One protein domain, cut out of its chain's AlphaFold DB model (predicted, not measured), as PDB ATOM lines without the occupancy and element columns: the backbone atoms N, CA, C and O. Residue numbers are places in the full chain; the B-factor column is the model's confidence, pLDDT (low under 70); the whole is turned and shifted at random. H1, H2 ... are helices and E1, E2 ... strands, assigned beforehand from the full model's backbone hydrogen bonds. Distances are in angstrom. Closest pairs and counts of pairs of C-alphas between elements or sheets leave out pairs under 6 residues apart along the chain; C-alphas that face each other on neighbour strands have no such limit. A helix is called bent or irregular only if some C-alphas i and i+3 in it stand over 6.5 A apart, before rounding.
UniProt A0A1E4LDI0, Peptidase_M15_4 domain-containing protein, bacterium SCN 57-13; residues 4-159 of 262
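What this domain is: This is residues 4 to 159 of the 262 residues of the protein "Peptidase_M15_4 domain-containing protein" of bacterium SCN 57-13 (UniProt A0A1E4LDI0). A small four-stranded sheet, E6 E7 E9 E8, forms the middle of the main body, with H4 packed over its edge strand E8 and with H1 and the hairpin E4 E5 next to it. At one end of the longest axis lies a second, strongly twisted sheet, E1 E2 E3, toward which the long loop of residues 91 to 112 reaches. The printed part has 156 residues, with under half, 77, in named elements, in the order E1 E2 E3 E4 E5 H1 E6 H2 E7 H3 H4 E8 H5 E9; the three sheets are antiparallel and the class is mixed, helices and strands. It is compact, with a radius of gyration of the C-alphas of 15.4 A, and only just elongated, spanning 46 by 30 by 25 A.

Where its parts are: E1, residues 4 to 9, begins at C-alpha 4 (-26.042, -51.146, -43.186) and is 15.7 A long. E2, 13 to 19, is 19.1 A long; E3 is 29 to 33, E4 40 to 44 and E5 58 to 62. H1, 63 to 78, is 23.5 A long, ends at C-alpha 78 (-4.906, -15.820, -24.583) and is irregular: C-alphas 64 and 67 are 7.3 A apart. Then come E6, 88 to 90; H2, 113 to 116; E7, 119 to 122; H3, 128 to 132; H4, 136 to 141; E8, 144 to 146; H5, 147 to 150; and E9, 155 to 158, ending at C-alpha 158 (-17.104, -32.670, -28.228).

How they stand to each other: E1 E2 E3 form a meander, each strand the antiparallel neighbour of the one before, with N 7 to O 15 at 3.0 A and N 18 to O 30 at 2.8 A. In the hairpin E4 and E5, N 43 and O 59 are 2.8 A apart. The closest C-alphas of E4 and H1 are those of Val 40 and Arg 63, 6.0 A. In the four-stranded sheet, N 89 to O 121 is 2.8 A, N 120 to O 156 is 2.8 A and N 145 to O 157 is 2.8 A. E7, H3 H4, E8 form a split strand-helix-strand unit, two strands running the same way with E9 between them, and its crossover is right-handed. H4 runs along E8 at 16 degrees on the local plane, at a height over the sheet of 6.3 A. With residues 72 to 76 alone H1 touches H4, closest at the C-alphas of Ala 72 and Phe 139, 5.8 A, at a steep tilt of 56 degrees, opposite ways. H1, H2, H3 and H5 only graze this sheet. Every O i to N i+4 pair is within hydrogen-bond range in H3 and H4, and 10 of 12 in H1; H2 and H5 are too short for one.

The domain as a whole: The C-alphas farthest apart, those of Arg 4 and Gly 80, are 46.1 A apart. The printed part has no cut. The links E4 to E5 and E6 to H2 are long. The mean pLDDT of the printed part is 90.5; residues 24 to 26 and 99 to 108 are under 70.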
ATOM      1  N   ARG A   4     -25.200 -52.144 -43.847       91.62
ATOM      2  CA  ARG A   4     -26.042 -51.146 -43.186       91.62
ATOM      3  C   ARG A   4     -26.111 -51.438 -41.692       91.62
ATOM      4  O   ARG A   4     -26.358 -52.573 -41.292       91.62
ATOM      5  N   LEU A   5     -25.853 -50.421 -40.883       91.50
ATOM      6  CA  LEU A   5     -25.702 -50.525 -39.438       91.50
ATOM      7  C   LEU A   5     -26.393 -49.347 -38.750       91.50
ATOM      8  O   LEU A   5     -26.511 -48.257 -39.311       91.50
ATOM      9  N   THR A   6     -26.794 -49.562 -37.501       92.38
ATOM     10  CA  THR A   6     -27.380 -48.532 -36.641       92.38
ATOM     11  C   THR A   6     -26.716 -48.524 -35.274       92.38
ATOM     12  O   THR A   6     -26.364 -49.584 -34.757       92.38
ATOM     13  N   TYR A   7     -26.598 -47.352 -34.657       92.12
ATOM     14  CA  TYR A   7     -26.209 -47.224 -33.251       92.12
ATOM     15  C   TYR A   7     -26.735 -45.921 -32.643       92.12
ATOM     16  O   TYR A   7     -27.124 -45.006 -33.364       92.12
ATOM     17  N   VAL A   8     -26.742 -45.828 -31.314       93.50
ATOM     18  CA  VAL A   8     -27.109 -44.596 -30.602       93.50
ATOM     19  C   VAL A   8     -25.839 -43.799 -30.305       93.50
ATOM     20  O   VAL A   8     -25.025 -44.200 -29.473       93.50
ATOM     21  N   HIS A   9     -25.655 -42.678 -30.998       95.06
ATOM     22  CA  HIS A   9     -24.583 -41.726 -30.741       95.06
ATOM     23  C   HIS A   9     -24.950 -40.800 -29.566       95.06
ATOM     24  O   HIS A   9     -26.054 -40.252 -29.566       95.06
ATOM     25  N   PRO A  10     -24.038 -40.528 -28.613       94.06
ATOM     26  CA  PRO A  10     -24.337 -39.702 -27.439       94.06
ATOM     27  C   PRO A  10     -24.884 -38.299 -27.749       94.06
ATOM     28  O   PRO A  10     -25.722 -37.795 -27.012       94.06
ATOM     29  N   LEU A  11     -24.439 -37.679 -28.848       96.31
ATOM     30  CA  LEU A  11     -24.848 -36.318 -29.236       96.31
ATOM     31  C   LEU A  11     -25.919 -36.246 -30.329       96.31
ATOM     32  O   LEU A  11     -26.531 -35.194 -30.491       96.31
ATOM     33  N   PHE A  12     -26.106 -37.324 -31.098       96.56
ATOM     34  CA  PHE A  12     -26.961 -37.329 -32.299       96.56
ATOM     35  C   PHE A  12     -28.122 -38.331 -32.198       96.56
ATOM     36  O   PHE A  12     -28.972 -38.385 -33.080       96.56
ATOM     37  N   GLY A  13     -28.196 -39.112 -31.115       95.94
ATOM     38  CA  GLY A  13     -29.222 -40.135 -30.941       95.94
ATOM     39  C   GLY A  13     -29.038 -41.298 -31.914       95.94
ATOM     40  O   GLY A  13     -27.914 -41.692 -32.216       95.94
ATOM     41  N   LEU A  14     -30.139 -41.893 -32.376       96.44
ATOM     42  CA  LEU A  14     -30.094 -43.026 -33.301       96.44
ATOM     43  C   LEU A  14     -29.558 -42.596 -34.676       96.44
ATOM     44  O   LEU A  14     -30.189 -41.805 -35.376       96.44
ATOM     45  N   VAL A  15     -28.435 -43.185 -35.074       96.31
ATOM     46  CA  VAL A  15     -27.760 -42.956 -36.352       96.31
ATOM     47  C   VAL A  15     -27.773 -44.238 -37.179       96.31
ATOM     48  O   VAL A  15     -27.480 -45.318 -36.666       96.31
ATOM     49  N   GLU A  16     -28.071 -44.102 -38.467       95.62
ATOM     50  CA  GLU A  16     -28.018 -45.165 -39.472       95.62
ATOM     51  C   GLU A  16     -26.965 -44.819 -40.528       95.62
ATOM     52  O   GLU A  16     -26.927 -43.693 -41.036       95.62
ATOM     53  N   PHE A  17     -26.109 -45.781 -40.867       94.19
ATOM     54  CA  PHE A  17     -25.039 -45.592 -41.842       94.19
ATOM     55  C   PHE A  17     -24.754 -46.862 -42.647       94.19
ATOM     56  O   PHE A  17     -25.073 -47.981 -42.244       94.19
ATOM     57  N   GLU A  18     -24.116 -46.670 -43.797       93.12
ATOM     58  CA  GLU A  18     -23.583 -47.715 -44.659       93.12
ATOM     59  C   GLU A  18     -22.054 -47.665 -44.696       93.12
ATOM     60  O   GLU A  18     -21.448 -46.593 -44.634       93.12
ATOM     61  N   THR A  19     -21.433 -48.836 -44.829       89.94
ATOM     62  CA  THR A  19     -19.996 -48.982 -45.074       89.94
ATOM     63  C   THR A  19     -19.706 -50.043 -46.128       89.94
ATOM     64  O   THR A  19     -20.387 -51.065 -46.201       89.94
ATOM     65  N   ASN A  20     -18.672 -49.832 -46.942       86.06
ATOM     66  CA  ASN A  20     -18.218 -50.807 -47.938       86.06
ATOM     67  C   ASN A  20     -17.461 -52.003 -47.329       86.06
ATOM     68  O   ASN A  20     -17.265 -53.008 -48.009       86.06
ATOM     69  N   SER A  21     -17.016 -51.889 -46.075       80.88
ATOM     70  CA  SER A  21     -16.236 -52.915 -45.389       80.88
ATOM     71  C   SER A  21     -16.364 -52.799 -43.869       80.88
ATOM     72  O   SER A  21     -16.469 -51.705 -43.313       80.88
ATOM     73  N   LEU A  22     -16.309 -53.943 -43.187       75.44
ATOM     74  CA  LEU A  22     -16.096 -54.026 -41.740       75.44
ATOM     75  C   LEU A  22     -14.639 -54.364 -41.401       75.44
ATOM     76  O   LEU A  22     -14.352 -54.713 -40.265       75.44
ATOM     77  N   ALA A  23     -13.711 -54.307 -42.356       71.75
ATOM     78  CA  ALA A  23     -12.286 -54.532 -42.127       71.75
ATOM     79  C   ALA A  23     -11.550 -53.216 -41.787       71.75
ATOM     80  O   ALA A  23     -12.079 -52.129 -42.017       71.75
ATOM     81  N   PRO A  24     -10.349 -53.259 -41.168       60.03
ATOM     82  CA  PRO A  24      -9.572 -52.063 -40.791       60.03
ATOM     83  C   PRO A  24      -9.114 -51.196 -41.973       60.03
ATOM     84  O   PRO A  24      -8.682 -50.069 -41.752       60.03
ATOM     85  N   SER A  25      -9.202 -51.699 -43.205       62.28
ATOM     86  CA  SER A  25      -8.874 -50.951 -44.417       62.28
ATOM     87  C   SER A  25      -9.898 -49.839 -44.655       62.28
ATOM     88  O   SER A  25     -11.022 -50.146 -45.037       62.28
ATOM     89  N   SER A  26      -9.506 -48.579 -44.390       64.06
ATOM     90  CA  SER A  26     -10.280 -47.320 -44.528       64.06
ATOM     91  C   SER A  26     -11.709 -47.493 -45.062       64.06
ATOM     92  O   SER A  26     -11.968 -47.234 -46.240       64.06
ATOM     93  N   PRO A  27     -12.643 -47.955 -44.214       70.69
ATOM     94  CA  PRO A  27     -14.020 -48.154 -44.628       70.69
ATOM     95  C   PRO A  27     -14.672 -46.797 -44.885       70.69
ATOM     96  O   PRO A  27     -14.584 -45.899 -44.044       70.69
ATOM     97  N   ILE A  28     -15.321 -46.655 -46.041       81.50
ATOM     98  CA  ILE A  28     -16.034 -45.429 -46.414       81.50
ATOM     99  C   ILE A  28     -17.377 -45.444 -45.697       81.50
ATOM    100  O   ILE A  28     -18.191 -46.330 -45.947       81.50
ATOM    101  N   VAL A  29     -17.610 -44.461 -44.828       90.12
ATOM    102  CA  VAL A  29     -18.887 -44.297 -44.122       90.12
ATOM    103  C   VAL A  29     -19.796 -43.353 -44.894       90.12
ATOM    104  O   VAL A  29     -19.391 -42.247 -45.245       90.12
ATOM    105  N   ARG A  30     -21.053 -43.756 -45.087       93.12
ATOM    106  CA  ARG A  30     -22.123 -42.900 -45.610       93.12
ATOM    107  C   ARG A  30     -23.299 -42.895 -44.646       93.12
ATOM    108  O   ARG A  30     -23.890 -43.940 -44.396       93.12
ATOM    109  N   PHE A  31     -23.655 -41.730 -44.120       95.12
ATOM    110  CA  PHE A  31     -24.820 -41.598 -43.248       95.12
ATOM    111  C   PHE A  31     -26.120 -41.618 -44.051       95.12
ATOM    112  O   PHE A  31     -26.192 -41.082 -45.157       95.12
ATOM    113  N   ILE A  32     -27.134 -42.272 -43.490       95.56
ATOM    114  CA  ILE A  32     -28.475 -42.407 -44.068       95.56
ATOM    115  C   ILE A  32     -29.478 -41.597 -43.250       95.56
ATOM    116  O   ILE A  32     -30.343 -40.935 -43.817       95.56
ATOM    117  N   ARG A  33     -29.373 -41.662 -41.916       95.62
ATOM    118  CA  ARG A  33     -30.298 -41.014 -40.980       95.62
ATOM    119  C   ARG A  33     -29.600 -40.680 -39.660       95.62
ATOM    120  O   ARG A  33     -28.649 -41.353 -39.270       95.62
ATOM    121  N   GLY A  34     -30.105 -39.659 -38.964       94.88
ATOM    122  CA  GLY A  34     -29.655 -39.252 -37.624       94.88
ATOM    123  C   GLY A  34     -28.511 -38.240 -37.624       94.88
ATOM    124  O   GLY A  34     -28.245 -37.618 -36.604       94.88
ATOM    125  N   PHE A  35     -27.865 -38.034 -38.770       97.31
ATOM    126  CA  PHE A  35     -26.836 -37.024 -38.963       97.31
ATOM    127  C   PHE A  35     -26.790 -36.599 -40.434       97.31
ATOM    128  O   PHE A  35     -26.867 -37.456 -41.318       97.31
ATOM    129  N   ASP A  36     -26.653 -35.295 -40.678       96.50
ATOM    130  CA  ASP A  36     -26.495 -34.721 -42.012       96.50
ATOM    131  C   ASP A  36     -25.050 -34.222 -42.206       96.50
ATOM    132  O   ASP A  36     -24.636 -33.255 -41.563       96.50
ATOM    133  N   PRO A  37     -24.258 -34.832 -43.107       95.25
ATOM    134  CA  PRO A  37     -22.917 -34.352 -43.429       95.25
ATOM    135  C   PRO A  37     -22.844 -32.903 -43.932       95.25
ATOM    136  O   PRO A  37     -21.757 -32.318 -43.891       95.25
ATOM    137  N   ALA A  38     -23.953 -32.323 -44.407       97.00
ATOM    138  CA  ALA A  38     -24.034 -30.915 -44.786       97.00
ATOM    139  C   ALA A  38     -23.908 -29.966 -43.581       97.00
ATOM    140  O   ALA A  38     -23.502 -28.820 -43.759       97.00
ATOM    141  N   ASP A  39     -24.154 -30.442 -42.355       97.94
ATOM    142  CA  ASP A  39     -23.916 -29.672 -41.129       97.94
ATOM    143  C   ASP A  39     -22.418 -29.502 -40.816       97.94
ATOM    144  O   ASP A  39     -22.047 -28.687 -39.964       97.94
ATOM    145  N   VAL A  40     -21.535 -30.235 -41.506       98.31
ATOM    146  CA  VAL A  40     -20.080 -30.074 -41.410       98.31
ATOM    147  C   VAL A  40     -19.597 -29.123 -42.495       98.31
ATOM    148  O   VAL A  40     -19.309 -29.512 -43.631       98.31
ATOM    149  N   ILE A  41     -19.454 -27.866 -42.100       98.19
ATOM    150  CA  ILE A  41     -19.080 -26.759 -42.977       98.19
ATOM    151  C   ILE A  41     -17.713 -26.193 -42.579       98.19
ATOM    152  O   ILE A  41     -17.187 -26.474 -41.499       98.19
ATOM    153  N   SER A  42     -17.112 -25.406 -43.469       97.94
ATOM    154  CA  SER A  42     -15.825 -24.764 -43.204       97.94
ATOM    155  C   SER A  42     -15.954 -23.672 -42.140       97.94
ATOM    156  O   SER A  42     -16.820 -22.805 -42.220       97.94
ATOM    157  N   LEU A  43     -15.041 -23.702 -41.179       97.12
ATOM    158  CA  LEU A  43     -14.833 -22.722 -40.126       97.12
ATOM    159  C   LEU A  43     -13.422 -22.156 -40.271       97.12
ATOM    160  O   LEU A  43     -12.457 -22.913 -40.395       97.12
ATOM    161  N   ARG A  44     -13.285 -20.830 -40.234       98.06
ATOM    162  CA  ARG A  44     -11.972 -20.181 -40.185       98.06
ATOM    163  C   ARG A  44     -11.545 -20.004 -38.733       98.06
ATOM    164  O   ARG A  44     -12.220 -19.305 -37.988       98.06
ATOM    165  N   ILE A  45     -10.405 -20.580 -38.369       98.00
ATOM    166  CA  ILE A  45      -9.756 -20.413 -37.066       98.00
ATOM    167  C   ILE A  45      -8.471 -19.602 -37.292       98.00
ATOM    168  O   ILE A  45      -7.500 -20.151 -37.821       98.00
ATOM    169  N   PRO A  46      -8.449 -18.295 -36.964       97.06
ATOM    170  CA  PRO A  46      -7.305 -17.422 -37.238       97.06
ATOM    171  C   PRO A  46      -5.988 -17.933 -36.647       97.06
ATOM    172  O   PRO A  46      -4.967 -17.917 -37.331       97.06
ATOM    173  N   GLN A  47      -6.036 -18.483 -35.433       97.50
ATOM    174  CA  GLN A  47      -4.887 -19.031 -34.707       97.50
ATOM    175  C   GLN A  47      -4.185 -20.175 -35.452       97.50
ATOM    176  O   GLN A  47      -3.013 -20.457 -35.217       97.50
ATOM    177  N   LEU A  48      -4.890 -20.832 -36.375       97.62
ATOM    178  CA  LEU A  48      -4.368 -21.934 -37.170       97.62
ATOM    179  C   LEU A  48      -3.826 -21.498 -38.541       97.62
ATOM    180  O   LEU A  48      -3.371 -22.345 -39.307       97.62
ATOM    181  N   ALA A  49      -3.849 -20.202 -38.875       96.50
ATOM    182  CA  ALA A  49      -3.484 -19.708 -40.207       96.50
ATOM    183  C   ALA A  49      -2.081 -20.136 -40.670       96.50
ATOM    184  O   ALA A  49      -1.872 -20.374 -41.858       96.50
ATOM    185  N   HIS A  50      -1.145 -20.275 -39.729       94.88
ATOM    186  CA  HIS A  50       0.247 -20.655 -39.988       94.88
ATOM    187  C   HIS A  50       0.635 -22.001 -39.359       94.88
ATOM    188  O   HIS A  50       1.811 -22.358 -39.330       94.88
ATOM    189  N   VAL A  51      -0.344 -22.765 -38.864       95.94
ATOM    190  CA  VAL A  51      -0.106 -24.084 -38.273       95.94
ATOM    191  C   VAL A  51      -0.033 -25.138 -39.376       95.94
ATOM    192  O   VAL A  51      -0.902 -25.225 -40.249       95.94
ATOM    193  N   THR A  52       0.998 -25.983 -39.319       95.25
ATOM    194  CA  THR A  52       1.193 -27.081 -40.276       95.25
ATOM    195  C   THR A  52      -0.039 -27.989 -40.315       95.25
ATOM    196  O   THR A  52      -0.527 -28.420 -39.273       95.25
ATOM    197  N   GLY A  53      -0.538 -28.306 -41.513       92.81
ATOM    198  CA  GLY A  53      -1.695 -29.193 -41.708       92.81
ATOM    199  C   GLY A  53      -3.070 -28.525 -41.564       92.81
ATOM    200  O   GLY A  53      -4.069 -29.110 -41.970       92.81
ATOM    201  N   ALA A  54      -3.146 -27.274 -41.100       93.06
ATOM    202  CA  ALA A  54      -4.424 -26.607 -40.847       93.06
ATOM    203  C   ALA A  54      -5.080 -25.942 -42.075       93.06
ATOM    204  O   ALA A  54      -6.056 -25.212 -41.916       93.06
ATOM    205  N   ASN A  55      -4.550 -26.140 -43.290       93.75
ATOM    206  CA  ASN A  55      -5.068 -25.541 -44.533       93.75
ATOM    207  C   ASN A  55      -5.336 -24.022 -44.409       93.75
ATOM    208  O   ASN A  55      -6.444 -23.534 -44.648       93.75
ATOM    209  N   GLY A  56      -4.340 -23.278 -43.916       94.19
ATOM    210  CA  GLY A  56      -4.475 -21.845 -43.656       94.19
ATOM    211  C   GLY A  56      -5.500 -21.506 -42.570       94.19
ATOM    212  O   GLY A  56      -6.032 -20.404 -42.572       94.19
ATOM    213  N   GLY A  57      -5.825 -22.431 -41.667       95.38
ATOM    214  CA  GLY A  57      -6.834 -22.276 -40.619       95.38
ATOM    215  C   GLY A  57      -8.272 -22.547 -41.070       95.38
ATOM    216  O   GLY A  57      -9.202 -22.253 -40.324       95.38
ATOM    217  N   SER A  58      -8.487 -23.081 -42.277       97.31
ATOM    218  CA  SER A  58      -9.811 -23.510 -42.741       97.31
ATOM    219  C   SER A  58     -10.080 -24.958 -42.329       97.31
ATOM    220  O   SER A  58      -9.575 -25.894 -42.952       97.31
ATOM    221  N   VAL A  59     -10.930 -25.149 -41.323       97.38
ATOM    222  CA  VAL A  59     -11.249 -26.453 -40.728       97.38
ATOM    223  C   VAL A  59     -12.696 -26.830 -41.033       97.38
ATOM    224  O   VAL A  59     -13.606 -26.046 -40.791       97.38
ATOM    225  N   ARG A  60     -12.944 -28.040 -41.544       97.94
ATOM    226  CA  ARG A  60     -14.311 -28.573 -41.662       97.94
ATOM    227  C   ARG A  60     -14.780 -29.066 -40.295       97.94
ATOM    228  O   ARG A  60     -14.184 -29.999 -39.764       97.94
ATOM    229  N   PHE A  61     -15.834 -28.472 -39.747       98.50
ATOM    230  CA  PHE A  61     -16.345 -28.812 -38.419       98.50
ATOM    231  C   PHE A  61     -17.867 -28.659 -38.360       98.50
ATOM    232  O   PHE A  61     -18.453 -27.885 -39.119       98.50
ATOM    233  N   HIS A  62     -18.516 -29.395 -37.465       98.44
ATOM    234  CA  HIS A  62     -19.957 -29.353 -37.271       98.44
ATOM    235  C   HIS A  62     -20.397 -27.952 -36.842       98.44
ATOM    236  O   HIS A  62     -19.904 -27.439 -35.834       98.44
ATOM    237  N   ARG A  63     -21.362 -27.349 -37.547       97.94
ATOM    238  CA  ARG A  63     -21.786 -25.952 -37.332       97.94
ATOM    239  C   ARG A  63     -22.137 -25.622 -35.881       97.94
ATOM    240  O   ARG A  63     -21.782 -24.559 -35.389       97.94
ATOM    241  N   ARG A  64     -22.769 -26.555 -35.158       97.62
ATOM    242  CA  ARG A  64     -23.116 -26.358 -33.737       97.62
ATOM    243  C   ARG A  64     -21.885 -26.228 -32.830       97.62
ATOM    244  O   ARG A  64     -21.930 -25.508 -31.844       97.62
ATOM    245  N   GLY A  65     -20.782 -26.888 -33.176       97.94
ATOM    246  CA  GLY A  65     -19.541 -26.862 -32.400       97.94
ATOM    247  C   GLY A  65     -18.617 -25.691 -32.732       97.94
ATOM    248  O   GLY A  65     -17.580 -25.545 -32.088       97.94
ATOM    249  N   HIS A  66     -18.955 -24.856 -33.723       97.88
ATOM    250  CA  HIS A  66     -18.084 -23.771 -34.188       97.88
ATOM    251  C   HIS A  66     -17.711 -22.795 -33.076       97.88
ATOM    252  O   HIS A  66     -16.533 -22.497 -32.902       97.88
ATOM    253  N   GLY A  67     -18.698 -22.345 -32.294       97.12
ATOM    254  CA  GLY A  67     -18.458 -21.423 -31.183       97.12
ATOM    255  C   GLY A  67     -17.511 -22.009 -30.135       97.12
ATOM    256  O   GLY A  67     -16.593 -21.327 -29.692       97.12
ATOM    257  N   GLN A  68     -17.693 -23.286 -29.775       97.56
ATOM    258  CA  GLN A  68     -16.834 -23.984 -28.812       97.56
ATOM    259  C   GLN A  68     -15.394 -24.100 -29.314       97.56
ATOM    260  O   GLN A  68     -14.460 -23.820 -28.567       97.56
ATOM    261  N   LEU A  69     -15.215 -24.486 -30.583       98.12
ATOM    262  CA  LEU A  69     -13.888 -24.661 -31.166       98.12
ATOM    263  C   LEU A  69     -13.149 -23.323 -31.305       98.12
ATOM    264  O   LEU A  69     -11.976 -23.243 -30.952       98.12
ATOM    265  N   LEU A  70     -13.840 -22.266 -31.750       97.94
ATOM    266  CA  LEU A  70     -13.281 -20.911 -31.785       97.94
ATOM    267  C   LEU A  70     -12.862 -20.448 -30.390       97.94
ATOM    268  O   LEU A  70     -11.728 -20.017 -30.214       97.94
ATOM    269  N   ALA A  71     -13.743 -20.582 -29.395       96.88
ATOM    270  CA  ALA A  71     -13.456 -20.151 -28.031       96.88
ATOM    271  C   ALA A  71     -12.275 -20.912 -27.407       96.88
ATOM    272  O   ALA A  71     -11.479 -20.311 -26.685       96.88
ATOM    273  N   ALA A  72     -12.119 -22.203 -27.720       97.88
ATOM    274  CA  ALA A  72     -10.971 -22.987 -27.281       97.88
ATOM    275  C   ALA A  72      -9.651 -22.445 -27.852       97.88
ATOM    276  O   ALA A  72      -8.716 -22.219 -27.088       97.88
ATOM    277  N   PHE A  73      -9.570 -22.180 -29.159       97.88
ATOM    278  CA  PHE A  73      -8.352 -21.622 -29.764       97.88
ATOM    279  C   PHE A  73      -8.062 -20.185 -29.327       97.88
ATOM    280  O   PHE A  73      -6.903 -19.836 -29.110       97.88
ATOM    281  N   ASP A  74      -9.104 -19.383 -29.133       96.00
ATOM    282  CA  ASP A  74      -8.991 -18.021 -28.612       96.00
ATOM    283  C   ASP A  74      -8.434 -18.015 -27.176       96.00
ATOM    284  O   ASP A  74      -7.588 -17.196 -26.818       96.00
ATOM    285  N   GLU A  75      -8.841 -18.980 -26.346       95.31
ATOM    286  CA  GLU A  75      -8.291 -19.160 -25.001       95.31
ATOM    287  C   GLU A  75      -6.861 -19.728 -25.020       95.31
ATOM    288  O   GLU A  75      -6.032 -19.285 -24.229       95.31
ATOM    289  N   ILE A  76      -6.538 -20.643 -25.943       95.69
ATOM    290  CA  ILE A  76      -5.163 -21.139 -26.149       95.69
ATOM    291  C   ILE A  76      -4.216 -19.972 -26.458       95.69
ATOM    292  O   ILE A  76      -3.141 -19.876 -25.869       95.69
ATOM    293  N   GLU A  77      -4.611 -19.064 -27.349       94.12
ATOM    294  CA  GLU A  77      -3.850 -17.847 -27.645       94.12
ATOM    295  C   GLU A  77      -3.746 -16.920 -26.444       94.12
ATOM    296  O   GLU A  77      -2.650 -16.475 -26.091       94.12
ATOM    297  N   ARG A  78      -4.868 -16.676 -25.766       89.31
ATOM    298  CA  ARG A  78      -4.906 -15.820 -24.583       89.31
ATOM    299  C   ARG A  78      -3.962 -16.309 -23.489       89.31
ATOM    300  O   ARG A  78      -3.329 -15.465 -22.862       89.31
ATOM    301  N   GLN A  79      -3.829 -17.623 -23.310       89.00
ATOM    302  CA  GLN A  79      -2.916 -18.254 -22.350       89.00
ATOM    303  C   GLN A  79      -1.492 -18.485 -22.883       89.00
ATOM    304  O   GLN A  79      -0.693 -19.169 -22.249       89.00
ATOM    305  N   GLY A  80      -1.150 -17.952 -24.061       89.50
ATOM    306  CA  GLY A  80       0.194 -18.087 -24.626       89.50
ATOM    307  C   GLY A  80       0.568 -19.520 -25.023       89.50
ATOM    308  O   GLY A  80       1.748 -19.813 -25.189       89.50
ATOM    309  N   LEU A  81      -0.415 -20.408 -25.196       94.00
ATOM    310  CA  LEU A  81      -0.223 -21.827 -25.503       94.00
ATOM    311  C   LEU A  81      -0.245 -22.135 -27.009       94.00
ATOM    312  O   LEU A  81      -0.145 -23.296 -27.394       94.00
ATOM    313  N   LEU A  82      -0.324 -21.134 -27.895       94.94
ATOM    314  CA  LEU A  82      -0.183 -21.371 -29.342       94.94
ATOM    315  C   LEU A  82       1.100 -22.120 -29.743       94.94
ATOM    316  O   LEU A  82       1.005 -22.974 -30.624       94.94
ATOM    317  N   PRO A  83       2.273 -21.911 -29.107       93.44
ATOM    318  CA  PRO A  83       3.477 -22.693 -29.404       93.44
ATOM    319  C   PRO A  83       3.325 -24.208 -29.180       93.44
ATOM    320  O   PRO A  83       4.103 -25.000 -29.723       93.44
ATOM    321  N   ASN A  84       2.329 -24.631 -28.395       95.62
ATOM    322  CA  ASN A  84       1.995 -26.037 -28.202       95.62
ATOM    323  C   ASN A  84       1.243 -26.631 -29.402       95.62
ATOM    324  O   ASN A  84       1.269 -27.844 -29.578       95.62
ATOM    325  N   VAL A  85       0.610 -25.819 -30.251       96.56
ATOM    326  CA  VAL A  85      -0.129 -26.253 -31.446       96.56
ATOM    327  C   VAL A  85       0.813 -26.251 -32.655       96.56
ATOM    328  O   VAL A  85       0.842 -25.317 -33.453       96.56
ATOM    329  N   ARG A  86       1.627 -27.301 -32.802       95.50
ATOM    330  CA  ARG A  86       2.633 -27.386 -33.880       95.50
ATOM    331  C   ARG A  86       2.065 -27.933 -35.184       95.50
ATOM    332  O   ARG A  86       2.516 -27.556 -36.266       95.50
ATOM    333  N   LYS A  87       1.092 -28.838 -35.078       96.25
ATOM    334  CA  LYS A  87       0.418 -29.457 -36.218       96.25
ATOM    335  C   LYS A  87      -1.062 -29.657 -35.924       96.25
ATOM    336  O   LYS A  87      -1.432 -30.038 -34.816       96.25
ATOM    337  N   PHE A  88      -1.883 -29.428 -36.938       97.00
ATOM    338  CA  PHE A  88      -3.298 -29.762 -36.946       97.00
ATOM    339  C   PHE A  88      -3.510 -30.906 -37.940       97.00
ATOM    340  O   PHE A  88      -3.283 -30.739 -39.137       97.00
ATOM    341  N   ASP A  89      -3.901 -32.077 -37.447       95.69
ATOM    342  CA  ASP A  89      -3.951 -33.322 -38.224       95.69
ATOM    343  C   ASP A  89      -5.338 -33.619 -38.809       95.69
ATOM    344  O   ASP A  89      -5.514 -34.566 -39.576       95.69
ATOM    345  N   GLY A  90      -6.306 -32.752 -38.522       94.19
ATOM    346  CA  GLY A  90      -7.610 -32.739 -39.163       94.19
ATOM    347  C   GLY A  90      -8.756 -32.800 -38.167       94.19
ATOM    348  O   GLY A  90      -8.568 -33.010 -36.972       94.19
ATOM    349  N   ALA A  91      -9.958 -32.585 -38.693       96.56
ATOM    350  CA  ALA A  91     -11.183 -32.536 -37.898       96.56
ATOM    351  C   ALA A  91     -12.370 -33.281 -38.520       96.56
ATOM    352  O   ALA A  91     -13.428 -33.446 -37.909       96.56
ATOM    353  N   PHE A  92     -12.223 -33.689 -39.781       95.69
ATOM    354  CA  PHE A  92     -13.293 -34.333 -40.513       95.69
ATOM    355  C   PHE A  92     -12.761 -35.401 -41.457       95.69
ATOM    356  O   PHE A  92     -11.994 -35.109 -42.374       95.69
ATOM    357  N   ASN A  93     -13.204 -36.636 -41.243       92.69
ATOM    358  CA  ASN A  93     -12.907 -37.772 -42.106       92.69
ATOM    359  C   ASN A  93     -13.998 -38.837 -41.937       92.69
ATOM    360  O   ASN A  93     -14.184 -39.347 -40.834       92.69
ATOM    361  N   MET A  94     -14.700 -39.181 -43.021       91.19
ATOM    362  CA  MET A  94     -15.774 -40.179 -43.025       91.19
ATOM    363  C   MET A  94     -15.214 -41.608 -42.957       91.19
ATOM    364  O   MET A  94     -15.019 -42.268 -43.978       91.19
ATOM    365  N   ARG A  95     -14.971 -42.098 -41.739       89.62
ATOM    366  CA  ARG A  95     -14.391 -43.422 -41.470       89.62
ATOM    367  C   ARG A  95     -15.008 -44.118 -40.257       89.62
ATOM    368  O   ARG A  95     -15.609 -43.491 -39.382       89.62
ATOM    369  N   LEU A  96     -14.796 -45.428 -40.154       88.50
ATOM    370  CA  LEU A  96     -15.032 -46.162 -38.905       88.50
ATOM    371  C   LEU A  96     -13.876 -45.956 -37.914       88.50
ATOM    372  O   LEU A  96     -12.762 -45.561 -38.285       88.50
ATOM    373  N   ILE A  97     -14.136 -46.233 -36.637       83.12
ATOM    374  CA  ILE A  97     -13.098 -46.295 -35.601       83.12
ATOM    375  C   ILE A  97     -12.078 -47.390 -35.962       83.12
ATOM    376  O   ILE A  97     -12.454 -48.488 -36.379       83.12
ATOM    377  N   ASN A  98     -10.782 -47.092 -35.807       74.06
ATOM    378  CA  ASN A  98      -9.720 -48.072 -36.035       74.06
ATOM    379  C   ASN A  98      -9.529 -48.937 -34.768       74.06
ATOM    380  O   ASN A  98      -9.085 -48.403 -33.750       74.06
ATOM    381  N   PRO A  99      -9.795 -50.257 -34.818       63.22
ATOM    382  CA  PRO A  99      -9.686 -51.140 -33.654       63.22
ATOM    383  C   PRO A  99      -8.248 -51.318 -33.141       63.22
ATOM    384  O   PRO A  99      -8.059 -51.607 -31.968       63.22
ATOM    385  N   GLN A 100      -7.225 -51.106 -33.977       61.88
ATOM    386  CA  GLN A 100      -5.819 -51.175 -33.546       61.88
ATOM    387  C   GLN A 100      -5.437 -50.003 -32.633       61.88
ATOM    388  O   GLN A 100      -4.537 -50.131 -31.812       61.88
ATOM    389  N   ARG A 101      -6.130 -48.864 -32.770       60.53
ATOM    390  CA  ARG A 101      -5.957 -47.683 -31.910       60.53
ATOM    391  C   ARG A 101      -6.885 -47.695 -30.694       60.53
ATOM    392  O   ARG A 101      -6.645 -46.971 -29.744       60.53
ATOM    393  N   ASN A 102      -7.931 -48.523 -30.717       57.09
ATOM    394  CA  ASN A 102      -8.890 -48.666 -29.628       57.09
ATOM    395  C   ASN A 102      -9.291 -50.147 -29.483       57.09
ATOM    396  O   ASN A 102     -10.318 -50.557 -30.037       57.09
ATOM    397  N   PRO A 103      -8.479 -50.965 -28.786       51.66
ATOM    398  CA  PRO A 103      -8.709 -52.398 -28.641       51.66
ATOM    399  C   PRO A 103      -9.819 -52.658 -27.611       51.66
ATOM    400  O   PRO A 103      -9.586 -53.194 -26.531       51.66
ATOM    401  N   ARG A 104     -11.057 -52.261 -27.927       53.97
ATOM    402  CA  ARG A 104     -12.250 -52.718 -27.205       53.97
ATOM    403  C   ARG A 104     -12.735 -54.015 -27.864       53.97
ATOM    404  O   ARG A 104     -13.135 -53.960 -29.027       53.97
ATOM    405  N   PRO A 105     -12.719 -55.171 -27.170       43.72
ATOM    406  CA  PRO A 105     -12.824 -56.484 -27.823       43.72
ATOM    407  C   PRO A 105     -14.182 -56.843 -28.455       43.72
ATOM    408  O   PRO A 105     -14.316 -57.946 -28.972       43.72
ATOM    409  N   THR A 106     -15.206 -55.983 -28.407       46.09
ATOM    410  CA  THR A 106     -16.595 -56.407 -28.684       46.09
ATOM    411  C   THR A 106     -17.493 -55.373 -29.377       46.09
ATOM    412  O   THR A 106     -18.699 -55.591 -29.478       46.09
ATOM    413  N   GLN A 107     -16.970 -54.248 -29.876       53.22
ATOM    414  CA  GLN A 107     -17.830 -53.219 -30.472       53.22
ATOM    415  C   GLN A 107     -18.110 -53.456 -31.963       53.22
ATOM    416  O   GLN A 107     -17.196 -53.624 -32.772       53.22
ATOM    417  N   VAL A 108     -19.396 -53.382 -32.336       57.41
ATOM    418  CA  VAL A 108     -19.830 -53.038 -33.699       57.41
ATOM    419  C   VAL A 108     -19.003 -51.839 -34.153       57.41
ATOM    420  O   VAL A 108     -18.875 -50.866 -33.410       57.41
ATOM    421  N   ARG A 109     -18.412 -51.902 -35.349       76.62
ATOM    422  CA  ARG A 109     -17.606 -50.794 -35.869       76.62
ATOM    423  C   ARG A 109     -18.499 -49.589 -36.108       76.62
ATOM    424  O   ARG A 109     -19.216 -49.543 -37.102       76.62
ATOM    425  N   THR A 110     -18.461 -48.636 -35.191       87.38
ATOM    426  CA  THR A 110     -19.183 -47.376 -35.312       87.38
ATOM    427  C   THR A 110     -18.343 -46.347 -36.078       87.38
ATOM    428  O   THR A 110     -17.108 -46.464 -36.143       87.38
ATOM    429  N   PRO A 111     -18.981 -45.334 -36.684       91.00
ATOM    430  CA  PRO A 111     -18.284 -44.188 -37.243       91.00
ATOM    431  C   PRO A 111     -17.439 -43.490 -36.171       91.00
ATOM    432  O   PRO A 111     -17.838 -43.387 -35.013       91.00
ATOM    433  N   SER A 112     -16.255 -43.023 -36.563       91.69
ATOM    434  CA  SER A 112     -15.422 -42.158 -35.722       91.69
ATOM    435  C   SER A 112     -16.103 -40.805 -35.504       91.69
ATOM    436  O   SER A 112     -16.850 -40.348 -36.362       91.69
ATOM    437  N   ASN A 113     -15.777 -40.109 -34.417       95.25
ATOM    438  CA  ASN A 113     -16.262 -38.747 -34.180       95.25
ATOM    439  C   ASN A 113     -15.701 -37.707 -35.161       95.25
ATOM    440  O   ASN A 113     -16.350 -36.696 -35.437       95.25
ATOM    441  N   HIS A 114     -14.594 -38.032 -35.836       95.69
ATOM    442  CA  HIS A 114     -14.162 -37.324 -37.045       95.69
ATOM    443  C   HIS A 114     -15.186 -37.410 -38.187       95.69
ATOM    444  O   HIS A 114     -15.282 -36.484 -38.985       95.69
ATOM    445  N   SER A 115     -16.000 -38.465 -38.275       95.50
ATOM    446  CA  SER A 115     -17.038 -38.599 -39.313       95.50
ATOM    447  C   SER A 115     -18.217 -37.653 -39.107       95.50
ATOM    448  O   SER A 115     -18.951 -37.392 -40.056       95.50
ATOM    449  N   PHE A 116     -18.388 -37.131 -37.893       97.69
ATOM    450  CA  PHE A 116     -19.427 -36.158 -37.552       97.69
ATOM    451  C   PHE A 116     -18.906 -34.715 -37.541       97.69
ATOM    452  O   PHE A 116     -19.681 -33.785 -37.342       97.69
ATOM    453  N   GLY A 117     -17.596 -34.513 -37.732       97.81
ATOM    454  CA  GLY A 117     -16.968 -33.193 -37.652       97.81
ATOM    455  C   GLY A 117     -17.007 -32.595 -36.247       97.81
ATOM    456  O   GLY A 117     -17.158 -31.388 -36.118       97.81
ATOM    457  N   ILE A 118     -16.937 -33.421 -35.202       98.44
ATOM    458  CA  ILE A 118     -16.975 -32.978 -33.794       98.44
ATOM    459  C   ILE A 118     -15.674 -33.276 -33.046       98.44
ATOM    460  O   ILE A 118     -15.615 -33.126 -31.828       98.44
ATOM    461  N   ALA A 119     -14.648 -33.730 -33.761       97.94
ATOM    462  CA  ALA A 119     -13.348 -34.062 -33.208       97.94
ATOM    463  C   ALA A 119     -12.235 -33.324 -33.946       97.94
ATOM    464  O   ALA A 119     -12.403 -32.965 -35.106       97.94
ATOM    465  N   VAL A 120     -11.109 -33.109 -33.281       98.06
ATOM    466  CA  VAL A 120      -9.876 -32.581 -33.862       98.06
ATOM    467  C   VAL A 120      -8.701 -33.415 -33.373       98.06
ATOM    468  O   VAL A 120      -8.654 -33.795 -32.202       98.06
ATOM    469  N   ASP A 121      -7.748 -33.669 -34.263       97.19
ATOM    470  CA  ASP A 121      -6.454 -34.233 -33.897       97.19
ATOM    471  C   ASP A 121      -5.400 -33.119 -33.969       97.19
ATOM    472  O   ASP A 121      -5.264 -32.425 -34.981       97.19
ATOM    473  N   ILE A 122      -4.661 -32.932 -32.878       97.31
ATOM    474  CA  ILE A 122      -3.600 -31.931 -32.746       97.31
ATOM    475  C   ILE A 122      -2.309 -32.662 -32.391       97.31
ATOM    476  O   ILE A 122      -2.280 -33.490 -31.480       97.31
ATOM    477  N   ASN A 123      -1.229 -32.320 -33.088       96.38
ATOM    478  CA  ASN A 123       0.104 -32.866 -32.880       96.38
ATOM    479  C   ASN A 123       0.184 -34.397 -32.970       96.38
ATOM    480  O   ASN A 123       0.791 -35.006 -32.099       96.38
ATOM    481  N   ALA A 124      -0.376 -35.024 -34.008       91.31
ATOM    482  CA  ALA A 124      -0.333 -36.478 -34.213       91.31
ATOM    483  C   ALA A 124       1.067 -36.980 -34.630       91.31
ATOM    484  O   ALA A 124       1.288 -37.456 -35.748       91.31
ATOM    485  N   PHE A 125       2.051 -36.809 -33.752       88.06
ATOM    486  CA  PHE A 125       3.445 -37.195 -33.936       88.06
ATOM    487  C   PHE A 125       4.123 -37.427 -32.571       88.06
ATOM    488  O   PHE A 125       3.513 -37.287 -31.512       88.06
ATOM    489  N   ALA A 126       5.405 -37.809 -32.572       70.81
ATOM    490  CA  ALA A 126       6.146 -38.049 -31.332       70.81
ATOM    491  C   ALA A 126       6.085 -36.834 -30.375       70.81
ATOM    492  O   ALA A 126       6.299 -35.699 -30.794       70.81
ATOM    493  N   ASN A 127       5.845 -37.077 -29.081       79.56
ATOM    494  CA  ASN A 127       5.632 -36.070 -28.020       79.56
ATOM    495  C   ASN A 127       4.249 -35.390 -27.976       79.56
ATOM    496  O   ASN A 127       4.087 -34.403 -27.252       79.56
ATOM    497  N   GLU A 128       3.238 -35.932 -28.659       83.44
ATOM    498  CA  GLU A 128       1.845 -35.453 -28.594       83.44
ATOM    499  C   GLU A 128       1.335 -35.257 -27.158       83.44
ATOM    500  O   GLU A 128       0.729 -34.236 -26.847       83.44
ATOM    501  N   LEU A 129       1.663 -36.171 -26.236       87.44
ATOM    502  CA  LEU A 129       1.236 -36.080 -24.840       87.44
ATOM    503  C   LEU A 129       1.746 -34.805 -24.154       87.44
ATOM    504  O   LEU A 129       0.984 -34.153 -23.444       87.44
ATOM    505  N   VAL A 130       3.019 -34.456 -24.356       90.94
ATOM    506  CA  VAL A 130       3.652 -33.293 -23.714       90.94
ATOM    507  C   VAL A 130       3.081 -31.995 -24.276       90.94
ATOM    508  O   VAL A 130       2.811 -31.065 -23.524       90.94
ATOM    509  N   LEU A 131       2.856 -31.941 -25.591       93.44
ATOM    510  CA  LEU A 131       2.330 -30.748 -26.250       93.44
ATOM    511  C   LEU A 131       0.838 -30.541 -25.974       93.44
ATOM    512  O   LEU A 131       0.415 -29.404 -25.778       93.44
ATOM    513  N   ASN A 132       0.057 -31.620 -25.904       95.94
ATOM    514  CA  ASN A 132      -1.398 -31.550 -25.774       95.94
ATOM    515  C   ASN A 132      -1.887 -31.515 -24.324       95.94
ATOM    516  O   ASN A 132      -2.994 -31.037 -24.079       95.94
ATOM    517  N   ALA A 133      -1.092 -31.984 -23.355       95.56
ATOM    518  CA  ALA A 133      -1.485 -31.948 -21.946       95.56
ATOM    519  C   ALA A 133      -1.838 -30.528 -21.451       95.56
ATOM    520  O   ALA A 133      -2.874 -30.403 -20.797       95.56
ATOM    521  N   PRO A 134      -1.088 -29.460 -21.801       94.94
ATOM    522  CA  PRO A 134      -1.467 -28.083 -21.465       94.94
ATOM    523  C   PRO A 134      -2.749 -27.589 -22.153       94.94
ATOM    524  O   PRO A 134      -3.444 -26.743 -21.606       94.94
ATOM    525  N   LEU A 135      -3.095 -28.123 -23.329       96.69
ATOM    526  CA  LEU A 135      -4.309 -27.738 -24.063       96.69
ATOM    527  C   LEU A 135      -5.569 -28.390 -23.475       96.69
ATOM    528  O   LEU A 135      -6.678 -27.870 -23.608       96.69
ATOM    529  N   ALA A 136      -5.416 -29.548 -22.825       96.62
ATOM    530  CA  ALA A 136      -6.539 -30.367 -22.389       96.62
ATOM    531  C   ALA A 136      -7.491 -29.692 -21.386       96.62
ATOM    532  O   ALA A 136      -8.699 -29.859 -21.561       96.62
ATOM    533  N   PRO A 137      -7.032 -28.935 -20.368       95.12
ATOM    534  CA  PRO A 137      -7.932 -28.181 -19.493       95.12
ATOM    535  C   PRO A 137      -8.800 -27.169 -20.252       95.12
ATOM    536  O   PRO A 137      -9.999 -27.086 -19.992       95.12
ATOM    537  N   ILE A 138      -8.235 -26.476 -21.248       96.19
ATOM    538  CA  ILE A 138      -8.964 -25.499 -22.072       96.19
ATOM    539  C   ILE A 138     -10.052 -26.198 -22.889       96.19
ATOM    540  O   ILE A 138     -11.220 -25.819 -22.825       96.19
ATOM    541  N   PHE A 139      -9.700 -27.264 -23.612       97.88
ATOM    542  CA  PHE A 139     -10.676 -28.049 -24.372       97.88
ATOM    543  C   PHE A 139     -11.798 -28.597 -23.473       97.88
ATOM    544  O   PHE A 139     -12.972 -28.489 -23.824       97.88
ATOM    545  N   LYS A 140     -11.459 -29.105 -22.282       96.62
ATOM    546  CA  LYS A 140     -12.442 -29.578 -21.293       96.62
ATOM    547  C   LYS A 140     -13.404 -28.493 -20.834       96.62
ATOM    548  O   LYS A 140     -14.607 -28.737 -20.796       96.62
ATOM    549  N   HIS A 141     -12.899 -27.298 -20.538       95.38
ATOM    550  CA  HIS A 141     -13.736 -26.147 -20.186       95.38
ATOM    551  C   HIS A 141     -14.762 -25.827 -21.283       95.38
ATOM    552  O   HIS A 141     -15.911 -25.502 -20.993       95.38
ATOM    553  N   PHE A 142     -14.379 -26.003 -22.550       97.44
ATOM    554  CA  PHE A 142     -15.261 -25.805 -23.698       97.44
ATOM    555  C   PHE A 142     -16.024 -27.063 -24.137       97.44
ATOM    556  O   PHE A 142     -16.490 -27.120 -25.272       97.44
ATOM    557  N   GLY A 143     -16.214 -28.050 -23.255       97.12
ATOM    558  CA  GLY A 143     -17.114 -29.188 -23.485       97.12
ATOM    559  C   GLY A 143     -16.534 -30.311 -24.347       97.12
ATOM    560  O   GLY A 143     -17.280 -31.183 -24.797       97.12
ATOM    561  N   PHE A 144     -15.223 -30.306 -24.586       98.19
ATOM    562  CA  PHE A 144     -14.525 -31.416 -25.228       98.19
ATOM    563  C   PHE A 144     -14.006 -32.398 -24.181       98.19
ATOM    564  O   PHE A 144     -13.562 -32.010 -23.106       98.19
ATOM    565  N   LYS A 145     -13.930 -33.677 -24.524       96.88
ATOM    566  CA  LYS A 145     -13.103 -34.633 -23.786       96.88
ATOM    567  C   LYS A 145     -11.782 -34.863 -24.504       96.88
ATOM    568  O   LYS A 145     -11.679 -34.755 -25.725       96.88
ATOM    569  N   TRP A 146     -10.770 -35.213 -23.718       97.06
ATOM    570  CA  TRP A 146      -9.429 -35.489 -24.218       97.06
ATOM    571  C   TRP A 146      -9.169 -36.992 -24.346       97.06
ATOM    572  O   TRP A 146      -9.376 -37.766 -23.399       97.06
ATOM    573  N   GLY A 147      -8.649 -37.393 -25.501       90.88
ATOM    574  CA  GLY A 147      -8.437 -38.781 -25.877       90.88
ATOM    575  C   GLY A 147      -7.346 -39.519 -25.123       90.88
ATOM    576  O   GLY A 147      -7.314 -40.744 -25.178       90.88
ATOM    577  N   LYS A 148      -6.541 -38.851 -24.280       89.56
ATOM    578  CA  LYS A 148      -5.683 -39.551 -23.300       89.56
ATOM    579  C   LYS A 148      -6.468 -40.580 -22.473       89.56
ATOM    580  O   LYS A 148      -5.939 -41.641 -22.164       89.56
ATOM    581  N   SER A 149      -7.730 -40.290 -22.149       85.81
ATOM    582  CA  SER A 149      -8.622 -41.210 -21.420       85.81
ATOM    583  C   SER A 149      -8.922 -42.526 -22.157       85.81
ATOM    584  O   SER A 149      -9.379 -43.484 -21.540       85.81
ATOM    585  N   PHE A 150      -8.638 -42.592 -23.458       84.38
ATOM    586  CA  PHE A 150      -8.773 -43.773 -24.311       84.38
ATOM    587  C   PHE A 150      -7.537 -43.993 -25.202       84.38
ATOM    588  O   PHE A 150      -7.654 -44.526 -26.301       84.38
ATOM    589  N   ASN A 151      -6.352 -43.627 -24.691       86.38
ATOM    590  CA  ASN A 151      -5.045 -43.841 -25.323       86.38
ATOM    591  C   ASN A 151      -4.882 -43.198 -26.721       86.38
ATOM    592  O   ASN A 151      -4.220 -43.758 -27.591       86.38
ATOM    593  N   ASP A 152      -5.467 -42.014 -26.916       88.81
ATOM    594  CA  ASP A 152      -5.373 -41.202 -28.139       88.81
ATOM    595  C   ASP A 152      -5.071 -39.724 -27.778       88.81
ATOM    596  O   ASP A 152      -5.961 -38.871 -27.779       88.81
ATOM    597  N   PRO A 153      -3.842 -39.386 -27.331       92.56
ATOM    598  CA  PRO A 153      -3.527 -38.082 -26.733       92.56
ATOM    599  C   PRO A 153      -3.532 -36.905 -27.720       92.56
ATOM    600  O   PRO A 153      -3.543 -35.752 -27.285       92.56
ATOM    601  N   MET A 154      -3.527 -37.177 -29.022       95.06
ATOM    602  CA  MET A 154      -3.757 -36.199 -30.094       95.06
ATOM    603  C   MET A 154      -5.218 -35.753 -30.210       95.06
ATOM    604  O   MET A 154      -5.486 -34.688 -30.758       95.06
ATOM    605  N   HIS A 155      -6.151 -36.538 -29.675       96.38
ATOM    606  CA  HIS A 155      -7.566 -36.428 -29.983       96.38
ATOM    607  C   HIS A 155      -8.346 -35.572 -28.979       96.38
ATOM    608  O   HIS A 155      -8.299 -35.810 -27.768       96.38
ATOM    609  N   PHE A 156      -9.142 -34.632 -29.479       98.31
ATOM    610  CA  PHE A 156     -10.133 -33.882 -28.707       98.31
ATOM    611  C   PHE A 156     -11.483 -33.972 -29.405       98.31
ATOM    612  O   PHE A 156     -11.577 -33.671 -30.589       98.31
ATOM    613  N   GLU A 157     -12.540 -34.342 -28.688       97.81
ATOM    614  CA  GLU A 157     -13.883 -34.439 -29.271       97.81
ATOM    615  C   GLU A 157     -14.940 -33.815 -28.373       97.81
ATOM    616  O   GLU A 157     -14.828 -33.885 -27.150       97.81
ATOM    617  N   ILE A 158     -15.968 -33.213 -28.973       98.31
ATOM    618  CA  ILE A 158     -17.104 -32.670 -28.228       98.31
ATOM    619  C   ILE A 158     -17.770 -33.815 -27.469       98.31
ATOM    620  O   ILE A 158     -18.195 -34.813 -28.049       98.31
ATOM    621  N   GLU A 159     -17.864 -33.644 -26.159       97.19
ATOM    622  CA  GLU A 159     -18.606 -34.524 -25.265       97.19
ATOM    623  C   GLU A 159     -19.949 -33.903 -24.887       97.19
ATOM    624  O   GLU A 159     -20.929 -34.616 -24.697       97.19
TER     625      GLU A 159